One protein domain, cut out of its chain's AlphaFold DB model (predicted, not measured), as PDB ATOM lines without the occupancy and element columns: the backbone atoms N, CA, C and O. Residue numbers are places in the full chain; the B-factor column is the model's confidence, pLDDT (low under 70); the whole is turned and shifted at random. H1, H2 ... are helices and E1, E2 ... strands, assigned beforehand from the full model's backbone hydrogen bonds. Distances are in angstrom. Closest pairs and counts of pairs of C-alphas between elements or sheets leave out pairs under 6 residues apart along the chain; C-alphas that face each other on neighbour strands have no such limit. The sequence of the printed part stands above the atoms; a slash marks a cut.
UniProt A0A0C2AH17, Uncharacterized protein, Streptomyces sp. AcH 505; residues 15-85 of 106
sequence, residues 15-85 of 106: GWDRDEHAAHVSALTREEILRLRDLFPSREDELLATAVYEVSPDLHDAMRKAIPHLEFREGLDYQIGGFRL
ATOM      1  N   GLY A  15     -25.463 -37.664 -23.806       97.19
ATOM      2  CA  GLY A  15     -26.052 -38.183 -22.576       97.19
ATOM      3  C   GLY A  15     -25.387 -37.527 -21.370       97.19
ATOM      4  O   GLY A  15     -24.180 -37.695 -21.165       97.19
ATOM      5  N   TRP A  16     -26.178 -36.800 -20.595       96.56
ATOM      6  CA  TRP A  16     -25.778 -36.109 -19.377       96.56
ATOM      7  C   TRP A  16     -26.014 -36.998 -18.160       96.56
ATOM      8  O   TRP A  16     -27.044 -37.667 -18.073       96.56
ATOM      9  N   ASP A  17     -25.060 -37.041 -17.235       95.50
ATOM     10  CA  ASP A  17     -25.282 -37.660 -15.929       95.50
ATOM     11  C   ASP A  17     -25.980 -36.693 -14.955       95.50
ATOM     12  O   ASP A  17     -26.272 -35.541 -15.274       95.50
ATOM     13  N   ARG A  18     -26.256 -37.173 -13.738       93.06
ATOM     14  CA  ARG A  18     -26.947 -36.384 -12.704       93.06
ATOM     15  C   ARG A  18     -26.150 -35.179 -12.206       93.06
ATOM     16  O   ARG A  18     -26.738 -34.314 -11.563       93.06
ATOM     17  N   ASP A  19     -24.845 -35.156 -12.452       95.12
ATOM     18  CA  ASP A  19     -23.945 -34.061 -12.096       95.12
ATOM     19  C   ASP A  19     -23.745 -33.098 -13.285       95.12
ATOM     20  O   ASP A  19     -22.832 -32.274 -13.266       95.12
ATOM     21  N   GLU A  20     -24.595 -33.195 -14.317       91.50
ATOM     22  CA  GLU A  20     -24.572 -32.373 -15.532       91.50
ATOM     23  C   GLU A  20     -23.263 -32.499 -16.335       91.50
ATOM     24  O   GLU A  20     -22.876 -31.593 -17.079       91.50
ATOM     25  N   HIS A  21     -22.576 -33.643 -16.244       94.38
ATOM     26  CA  HIS A  21     -21.419 -33.935 -17.087       94.38
ATOM     27  C   HIS A  21     -21.811 -34.739 -18.328       94.38
ATOM     28  O   HIS A  21     -22.635 -35.653 -18.278       94.38
ATOM     29  N   ALA A  22     -21.162 -34.433 -19.456       94.38
ATOM     30  CA  ALA A  22     -21.314 -35.196 -20.690       94.38
ATOM     31  C   ALA A  22     -20.649 -36.579 -20.539       94.38
ATOM     32  O   ALA A  22     -19.455 -36.749 -20.791       94.38
ATOM     33  N   ALA A  23     -21.427 -37.573 -20.110       95.44
ATOM     34  CA  ALA A  23     -20.970 -38.938 -19.852       95.44
ATOM     35  C   ALA A  23     -20.995 -39.828 -21.107       95.44
ATOM     36  O   ALA A  23     -20.365 -40.890 -21.153       95.44
ATOM     37  N   HIS A  24     -21.729 -39.408 -22.137       95.88
ATOM     38  CA  HIS A  24     -21.814 -40.097 -23.416       95.88
ATOM     39  C   HIS A  24     -21.978 -39.095 -24.555       95.88
ATOM     40  O   HIS A  24     -22.831 -38.220 -24.475       95.88
ATOM     41  N   VAL A  25     -21.198 -39.234 -25.627       94.81
ATOM     42  CA  VAL A  25     -21.318 -38.390 -26.822       94.81
ATOM     43  C   VAL A  25     -21.263 -39.280 -28.052       94.81
ATOM     44  O   VAL A  25     -20.374 -40.121 -28.184       94.81
ATOM     45  N   SER A  26     -22.217 -39.103 -28.956       95.19
ATOM     46  CA  SER A  26     -22.243 -39.759 -30.260       95.19
ATOM     47  C   SER A  26     -22.401 -38.710 -31.348       95.19
ATOM     48  O   SER A  26     -23.388 -37.978 -31.368       95.19
ATOM     49  N   ALA A  27     -21.428 -38.645 -32.253       93.94
ATOM     50  CA  ALA A  27     -21.518 -37.783 -33.422       93.94
ATOM     51  C   ALA A  27     -22.573 -38.321 -34.395       93.94
ATOM     52  O   ALA A  27     -22.674 -39.528 -34.608       93.94
ATOM     53  N   LEU A  28     -23.327 -37.410 -35.001       93.56
ATOM     54  CA  LEU A  28     -24.377 -37.698 -35.964       93.56
ATOM     55  C   LEU A  28     -24.050 -37.048 -37.306       93.56
ATOM     56  O   LEU A  28     -23.594 -35.904 -37.397       93.56
ATOM     57  N   THR A  29     -24.322 -37.780 -38.373       91.06
ATOM     58  CA  THR A  29     -24.231 -37.285 -39.741       91.06
ATOM     59  C   THR A  29     -25.498 -36.532 -40.138       91.06
ATOM     60  O   THR A  29     -26.580 -36.699 -39.573       91.06
ATOM     61  N   ARG A  30     -25.396 -35.733 -41.203       90.69
ATOM     62  CA  ARG A  30     -26.557 -35.035 -41.770       90.69
ATOM     63  C   ARG A  30     -27.678 -35.995 -42.185       90.69
ATOM     64  O   ARG A  30     -28.852 -35.669 -42.035       90.69
ATOM     65  N   GLU A  31     -27.333 -37.153 -42.744       91.88
ATOM     66  CA  GLU A  31     -28.317 -38.145 -43.196       91.88
ATOM     67  C   GLU A  31     -29.087 -38.756 -42.023       91.88
ATOM     68  O   GLU A  31     -30.295 -38.958 -42.109       91.88
ATOM     69  N   GLU A  32     -28.401 -39.001 -40.913       94.19
ATOM     70  CA  GLU A  32     -28.987 -39.478 -39.662       94.19
ATOM     71  C   GLU A  32     -29.954 -38.464 -39.063       94.19
ATOM     72  O   GLU A  32     -31.091 -38.808 -38.746       94.19
ATOM     73  N   ILE A  33     -29.564 -37.193 -39.013       93.62
ATOM     74  CA  ILE A  33     -30.427 -36.104 -38.548       93.62
ATOM     75  C   ILE A  33     -31.708 -35.997 -39.370       93.62
ATOM     76  O   ILE A  33     -32.796 -35.852 -38.813       93.62
ATOM     77  N   LEU A  34     -31.615 -36.145 -40.693       91.50
ATOM     78  CA  LEU A  34     -32.795 -36.137 -41.557       91.50
ATOM     79  C   LEU A  34     -33.755 -37.298 -41.269       91.50
ATOM     80  O   LEU A  34     -34.953 -37.136 -41.479       91.50
ATOM     81  N   ARG A  35     -33.260 -38.440 -40.776       92.50
ATOM     82  CA  ARG A  35     -34.107 -39.563 -40.336       92.50
ATOM     83  C   ARG A  35     -34.728 -39.321 -38.963       92.50
ATOM     84  O   ARG A  35     -35.796 -39.856 -38.685       92.50
ATOM     85  N   LEU A  36     -34.068 -38.538 -38.113       91.62
ATOM     86  CA  LEU A  36     -34.536 -38.222 -36.766       91.62
ATOM     87  C   LEU A  36     -35.522 -37.056 -36.724       91.62
ATOM     88  O   LEU A  36     -36.361 -37.032 -35.831       91.62
ATOM     89  N   ARG A  37     -35.455 -36.103 -37.663       88.81
ATOM     90  CA  ARG A  37     -36.228 -34.848 -37.598       88.81
ATOM     91  C   ARG A  37     -37.726 -35.057 -37.370       88.81
ATOM     92  O   ARG A  37     -38.343 -34.285 -36.647       88.81
ATOM     93  N   ASP A  38     -38.308 -36.103 -37.956       88.88
ATOM     94  CA  ASP A  38     -39.746 -36.374 -37.874       88.88
ATOM     95  C   ASP A  38     -40.174 -36.932 -36.505       88.88
ATOM     96  O   ASP A  38     -41.360 -36.917 -36.184       88.88
ATOM     97  N   LEU A  39     -39.217 -37.347 -35.666       90.69
ATOM     98  CA  LEU A  39     -39.442 -37.711 -34.264       90.69
ATOM     99  C   LEU A  39     -39.574 -36.486 -33.346       90.69
ATOM    100  O   LEU A  39     -40.081 -36.615 -32.236       90.69
ATOM    101  N   PHE A  40     -39.160 -35.302 -33.812       88.75
ATOM    102  CA  PHE A  40     -39.239 -34.036 -33.082       88.75
ATOM    103  C   PHE A  40     -40.271 -33.120 -33.762       88.75
ATOM    104  O   PHE A  40     -39.914 -32.290 -34.605       88.75
ATOM    105  N   PRO A  41     -41.575 -33.264 -33.450       82.94
ATOM    106  CA  PRO A  41     -42.625 -32.456 -34.071       82.94
ATOM    107  C   PRO A  41     -42.560 -30.980 -33.656       82.94
ATOM    108  O   PRO A  41     -42.992 -30.120 -34.414       82.94
ATOM    109  N   SER A  42     -41.982 -30.692 -32.486       83.25
ATOM    110  CA  SER A  42     -41.792 -29.335 -31.955       83.25
ATOM    111  C   SER A  42     -40.482 -28.681 -32.410       83.25
ATOM    112  O   SER A  42     -40.069 -27.688 -31.816       83.25
ATOM    113  N   ARG A  43     -39.792 -29.245 -33.411       85.88
ATOM    114  CA  ARG A  43     -38.528 -28.686 -33.904       85.88
ATOM    115  C   ARG A  43     -38.724 -27.285 -34.478       85.88
ATOM    116  O   ARG A  43     -39.677 -27.040 -35.217       85.88
ATOM    117  N   GLU A  44     -37.789 -26.393 -34.181       84.06
ATOM    118  CA  GLU A  44     -37.774 -25.028 -34.718       84.06
ATOM    119  C   GLU A  44     -37.089 -24.964 -36.086       84.06
ATOM    120  O   GLU A  44     -37.331 -24.048 -36.872       84.06
ATOM    121  N   ASP A  45     -36.257 -25.960 -36.392       84.19
ATOM    122  CA  ASP A  45     -35.477 -26.020 -37.616       84.19
ATOM    123  C   ASP A  45     -35.418 -27.438 -38.205       84.19
ATOM    124  O   ASP A  45     -35.528 -28.448 -37.508       84.19
ATOM    125  N   GLU A  46     -35.259 -27.529 -39.527       80.38
ATOM    126  CA  GLU A  46     -35.324 -28.806 -40.253       80.38
ATOM    127  C   GLU A  46     -34.178 -29.768 -39.939       80.38
ATOM    128  O   GLU A  46     -34.290 -30.964 -40.227       80.38
ATOM    129  N   LEU A  47     -33.074 -29.244 -39.408       85.06
ATOM    130  CA  LEU A  47     -31.842 -29.982 -39.191       85.06
ATOM    131  C   LEU A  47     -31.496 -30.110 -37.711       85.06
ATOM    132  O   LEU A  47     -30.410 -30.577 -37.418       85.06
ATOM    133  N   LEU A  48     -32.362 -29.722 -36.778       84.44
ATOM    134  CA  LEU A  48     -32.055 -29.742 -35.344       84.44
ATOM    135  C   LEU A  48     -30.725 -29.031 -35.001       84.44
ATOM    136  O   LEU A  48     -29.946 -29.493 -34.170       84.44
ATOM    137  N   ALA A  49     -30.413 -27.954 -35.718       84.69
ATOM    138  CA  ALA A  49     -29.131 -27.268 -35.692       84.69
ATOM    139  C   ALA A  49     -29.155 -25.936 -34.938       84.69
ATOM    140  O   ALA A  49     -28.090 -25.400 -34.637       84.69
ATOM    141  N   THR A  50     -30.334 -25.369 -34.669       81.25
ATOM    142  CA  THR A  50     -30.448 -24.044 -34.033       81.25
ATOM    143  C   THR A  50     -30.768 -24.105 -32.548       81.25
ATOM    144  O   THR A  50     -30.551 -23.114 -31.853       81.25
ATOM    145  N   ALA A  51     -31.252 -25.246 -32.065       84.75
ATOM    146  CA  ALA A  51     -31.603 -25.473 -30.673       84.75
ATOM    147  C   ALA A  51     -31.110 -26.845 -30.201       84.75
ATOM    148  O   ALA A  51     -30.751 -27.711 -31.003       84.75
ATOM    149  N   VAL A  52     -31.097 -27.016 -28.883       90.19
ATOM    150  CA  VAL A  52     -30.876 -28.306 -28.230       90.19
ATOM    151  C   VAL A  52     -32.242 -28.894 -27.901       90.19
ATOM    152  O   VAL A  52     -33.071 -28.223 -27.287       90.19
ATOM    153  N   TYR A  53     -32.475 -30.134 -28.315       92.25
ATOM    154  CA  TYR A  53     -33.738 -30.835 -28.119       92.25
ATOM    155  C   TYR A  53     -33.544 -31.993 -27.149       92.25
ATOM    156  O   TYR A  53     -32.642 -32.815 -27.314       92.25
ATOM    157  N   GLU A  54     -34.409 -32.071 -26.145       92.81
ATOM    158  CA  GLU A  54     -34.426 -33.189 -25.209       92.81
ATOM    159  C   GLU A  54     -34.915 -34.461 -25.903       92.81
ATOM    160  O   GLU A  54     -35.897 -34.462 -26.652       92.81
ATOM    161  N   VAL A  55     -34.225 -35.563 -25.637       93.69
ATOM    162  CA  VAL A  55     -34.578 -36.886 -26.128       93.69
ATOM    163  C   VAL A  55     -35.277 -37.632 -25.003       93.69
ATOM    164  O   VAL A  55     -34.641 -38.204 -24.121       93.69
ATOM    165  N   SER A  56     -36.609 -37.631 -25.034       91.62
ATOM    166  CA  SER A  56     -37.395 -38.396 -24.068       91.62
ATOM    167  C   SER A  56     -37.120 -39.904 -24.203       91.62
ATOM    168  O   SER A  56     -36.961 -40.389 -25.330       91.62
ATOM    169  N   PRO A  57     -37.158 -40.681 -23.103       92.12
ATOM    170  CA  PRO A  57     -36.947 -42.129 -23.140       92.12
ATOM    171  C   PRO A  57     -37.846 -42.877 -24.136       92.12
ATOM    172  O   PRO A  57     -37.410 -43.848 -24.755       92.12
ATOM    173  N   ASP A  58     -39.071 -42.391 -24.358       92.81
ATOM    174  CA  ASP A  58     -40.023 -42.945 -25.332       92.81
ATOM    175  C   ASP A  58     -39.521 -42.877 -26.787       92.81
ATOM    176  O   ASP A  58     -39.942 -43.666 -27.638       92.81
ATOM    177  N   LEU A  59     -38.592 -41.964 -27.089       93.75
ATOM    178  CA  LEU A  59     -37.991 -41.813 -28.412       93.75
ATOM    179  C   LEU A  59     -36.824 -42.781 -28.642       93.75
ATOM    180  O   LEU A  59     -36.510 -43.054 -29.800       93.75
ATOM    181  N   HIS A  60     -36.207 -43.343 -27.595       94.12
ATOM    182  CA  HIS A  60     -34.982 -44.151 -27.714       94.12
ATOM    183  C   HIS A  60     -35.140 -45.309 -28.708       94.12
ATOM    184  O   HIS A  60     -34.274 -45.547 -29.552       94.12
ATOM    185  N   ASP A  61     -36.272 -46.011 -28.655       94.19
ATOM    186  CA  ASP A  61     -36.559 -47.120 -29.565       94.19
ATOM    187  C   ASP A  61     -36.762 -46.662 -31.013       94.19
ATOM    188  O   ASP A  61     -36.283 -47.307 -31.948       94.19
ATOM    189  N   ALA A  62     -37.443 -45.534 -31.220       95.00
ATOM    190  CA  ALA A  62     -37.638 -44.962 -32.549       95.00
ATOM    191  C   ALA A  62     -36.312 -44.458 -33.143       95.00
ATOM    192  O   ALA A  62     -36.023 -44.707 -34.314       95.00
ATOM    193  N   MET A  63     -35.469 -43.832 -32.321       94.88
ATOM    194  CA  MET A  63     -34.145 -43.364 -32.718       94.88
ATOM    195  C   MET A  63     -33.217 -44.525 -33.079       94.88
ATOM    196  O   MET A  63     -32.584 -44.474 -34.129       94.88
ATOM    197  N   ARG A  64     -33.195 -45.612 -32.293       95.38
ATOM    198  CA  ARG A  64     -32.443 -46.835 -32.638       95.38
ATOM    199  C   ARG A  64     -32.928 -47.477 -33.935       95.38
ATOM    200  O   ARG A  64     -32.124 -47.977 -34.713       95.38
ATOM    201  N   LYS A  65     -34.235 -47.456 -34.207       94.69
ATOM    202  CA  LYS A  65     -34.780 -47.950 -35.484       94.69
ATOM    203  C   LYS A  65     -34.321 -47.103 -36.670       94.69
ATOM    204  O   LYS A  65     -34.033 -47.655 -37.728       94.69
ATOM    205  N   ALA A  66     -34.243 -45.783 -36.503       94.62
ATOM    206  CA  ALA A  66     -33.758 -44.870 -37.537       94.62
ATOM    207  C   ALA A  66     -32.231 -44.956 -37.731       94.62
ATOM    208  O   ALA A  66     -31.733 -44.835 -38.859       94.62
ATOM    209  N   ILE A  67     -31.498 -45.168 -36.636       94.44
ATOM    210  CA  ILE A  67     -30.039 -45.171 -36.567       94.44
ATOM    211  C   ILE A  67     -29.578 -46.332 -35.663       94.44
ATOM    212  O   ILE A  67     -29.448 -46.171 -34.448       94.44
ATOM    213  N   PRO A  68     -29.297 -47.513 -36.245       92.75
ATOM    214  CA  PRO A  68     -29.053 -48.740 -35.480       92.75
ATOM    215  C   PRO A  68     -27.829 -48.742 -34.562       92.75
ATOM    216  O   PRO A  68     -27.755 -49.582 -33.673       92.75
ATOM    217  N   HIS A  69     -26.861 -47.848 -34.781       93.00
ATOM    218  CA  HIS A  69     -25.647 -47.781 -33.965       93.00
ATOM    219  C   HIS A  69     -25.764 -46.808 -32.782       93.00
ATOM    220  O   HIS A  69     -24.785 -46.633 -32.063       93.00
ATOM    221  N   LEU A  70     -26.919 -46.158 -32.578       93.56
ATOM    222  CA  LEU A  70     -27.112 -45.315 -31.401       93.56
ATOM    223  C   LEU A  70     -27.232 -46.150 -30.136       93.56
ATOM    224  O   LEU A  70     -28.045 -47.072 -30.042       93.56
ATOM    225  N   GLU A  71     -26.461 -45.748 -29.134       93.50
ATOM    226  CA  GLU A  71     -26.465 -46.350 -27.813       93.50
ATOM    227  C   GLU A  71     -27.090 -45.388 -26.801       93.50
ATOM    228  O   GLU A  71     -26.712 -44.220 -26.700       93.50
ATOM    229  N   PHE A  72     -28.040 -45.909 -26.025       94.19
ATOM    230  CA  PHE A  72     -28.663 -45.204 -24.910       94.19
ATOM    231  C   PHE A  72     -28.317 -45.952 -23.626       94.19
ATOM    232  O   PHE A  72     -28.645 -47.133 -23.494       94.19
ATOM    233  N   ARG A  73     -27.626 -45.283 -22.703       94.00
ATOM    234  CA  ARG A  73     -27.190 -45.839 -21.420       94.00
ATOM    235  C   ARG A  73     -28.199 -45.489 -20.337       94.00
ATOM    236  O   ARG A  73     -28.771 -44.402 -20.339       94.00
ATOM    237  N   GLU A  74     -28.417 -46.419 -19.416       92.12
ATOM    238  CA  GLU A  74     -29.326 -46.198 -18.295       92.12
ATOM    239  C   GLU A  74     -28.822 -45.077 -17.381       92.12
ATOM    240  O   GLU A  74     -27.630 -44.977 -17.094       92.12
ATOM    241  N   GLY A  75     -29.756 -44.256 -16.895       92.44
ATOM    242  CA  GLY A  75     -29.464 -43.182 -15.946       92.44
ATOM    243  C   GLY A  75     -28.832 -41.928 -16.549       92.44
ATOM    244  O   GLY A  75     -28.374 -41.097 -15.768       92.44
ATOM    245  N   LEU A  76     -28.806 -41.799 -17.881       96.25
ATOM    246  CA  LEU A  76     -28.411 -40.571 -18.574       96.25
ATOM    247  C   LEU A  76     -29.619 -39.865 -19.191       96.25
ATOM    248  O   LEU A  76     -30.493 -40.515 -19.771       96.25
ATOM    249  N   ASP A  77     -29.602 -38.538 -19.128       95.75
ATOM    250  CA  ASP A  77     -30.557 -37.663 -19.797       95.75
ATOM    251  C   ASP A  77     -29.990 -37.232 -21.150       95.75
ATOM    252  O   ASP A  77     -28.910 -36.645 -21.239       95.75
ATOM    253  N   TYR A  78     -30.693 -37.569 -22.229       96.88
ATOM    254  CA  TYR A  78     -30.180 -37.393 -23.581       96.88
ATOM    255  C   TYR A  78     -30.681 -36.109 -24.237       96.88
ATOM    256  O   TYR A  78     -31.853 -35.751 -24.150       96.88
ATOM    257  N   GLN A  79     -29.788 -35.437 -24.957       95.38
ATOM    258  CA  GLN A  79     -30.072 -34.239 -25.738       95.38
ATOM    259  C   GLN A  79     -29.412 -34.327 -27.111       95.38
ATOM    260  O   GLN A  79     -28.319 -34.876 -27.255       95.38
ATOM    261  N   ILE A  80     -30.068 -33.767 -28.122       94.19
ATOM    262  CA  ILE A  80     -29.539 -33.650 -29.479       94.19
ATOM    263  C   ILE A  80     -29.393 -32.180 -29.854       94.19
ATOM    264  O   ILE A  80     -30.299 -31.379 -29.627       94.19
ATOM    265  N   GLY A  81     -28.260 -31.817 -30.441       91.56
ATOM    266  CA  GLY A  81     -28.018 -30.452 -30.890       91.56
ATOM    267  C   GLY A  81     -27.029 -30.400 -32.040       91.56
ATOM    268  O   GLY A  81     -26.134 -31.243 -32.152       91.56
ATOM    269  N   GLY A  82     -27.204 -29.409 -32.910       90.88
ATOM    270  CA  GLY A  82     -26.232 -29.089 -33.943       90.88
ATOM    271  C   GLY A  82     -25.289 -27.963 -33.537       90.88
ATOM    272  O   GLY A  82     -25.612 -27.088 -32.736       90.88
ATOM    273  N   PHE A  83     -24.106 -27.973 -34.132       87.38
ATOM    274  CA  PHE A  83     -23.082 -26.954 -33.968       87.38
ATOM    275  C   PHE A  83     -22.467 -26.602 -35.320       87.38
ATOM    276  O   PHE A  83     -22.489 -27.377 -36.279       87.38
ATOM    277  N   ARG A  84     -21.897 -25.401 -35.413       85.94
ATOM    278  CA  ARG A  84     -21.158 -24.988 -36.608       85.94
ATOM    279  C   ARG A  84     -19.769 -25.595 -36.567       85.94
ATOM    280  O   ARG A  84     -19.019 -25.374 -35.618       85.94
ATOM    281  N   LEU A  85     -19.411 -26.315 -37.618       81.06
ATOM    282  CA  LEU A  85     -18.037 -26.723 -37.835       81.06
ATOM    283  C   LEU A  85     -17.215 -25.491 -38.230       81.06
ATOM    284  O   LEU A  85     -17.722 -24.605 -38.931       81.06
TER     285      LEU A  85
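What this domain is: This is residues 15 to 85 of the 106 residues of an uncharacterized protein of Streptomyces sp. AcH 505 (UniProt A0A0C2AH17). A small rounded domain has the long strand E3 through its middle, the short E2 paired along one side of it and E1 near it on the other; the helices H1 and H2, which touch each other, lie farther out. The printed part has 71 residues, in the order E1, H1, E2, H2, E3, mixed in class; E2 and E3 are antiparallel. It is compact, with a radius of gyration of the C-alphas of 11.7 A, spanning 30 by 26 by 22 A.

How they stand to each other: E1, residues 22 to 28, pairs with no named strand and meets H1, residues 30 to 39, only through their link. E2, residues 52 to 55, is antiparallel to E3, residues 77 to 84, at 150 degrees; N 53 and O 80 are 2.8 A apart, within hydrogen-bond range. E1 and E3 are near each other. H1 touches H2, residues 57 to 66, at a steep tilt of 45 degrees, opposite ways; the closest C-alphas, of Arg 35 and Ala 66, are 6.0 A apart. In each helix 4 of 6 O i to N i+4 pairs are within hydrogen-bond range.

Where its parts are: E1 begins at C-alpha 22 (-21.314, -35.196, -20.690). E3, 23.1 A long, ends at C-alpha 84 (-21.158, -24.988, -36.608).

The domain as a whole: The printed part has no cut. The link from H1 to E2 is long. No printed residue is under 70 in pLDDT.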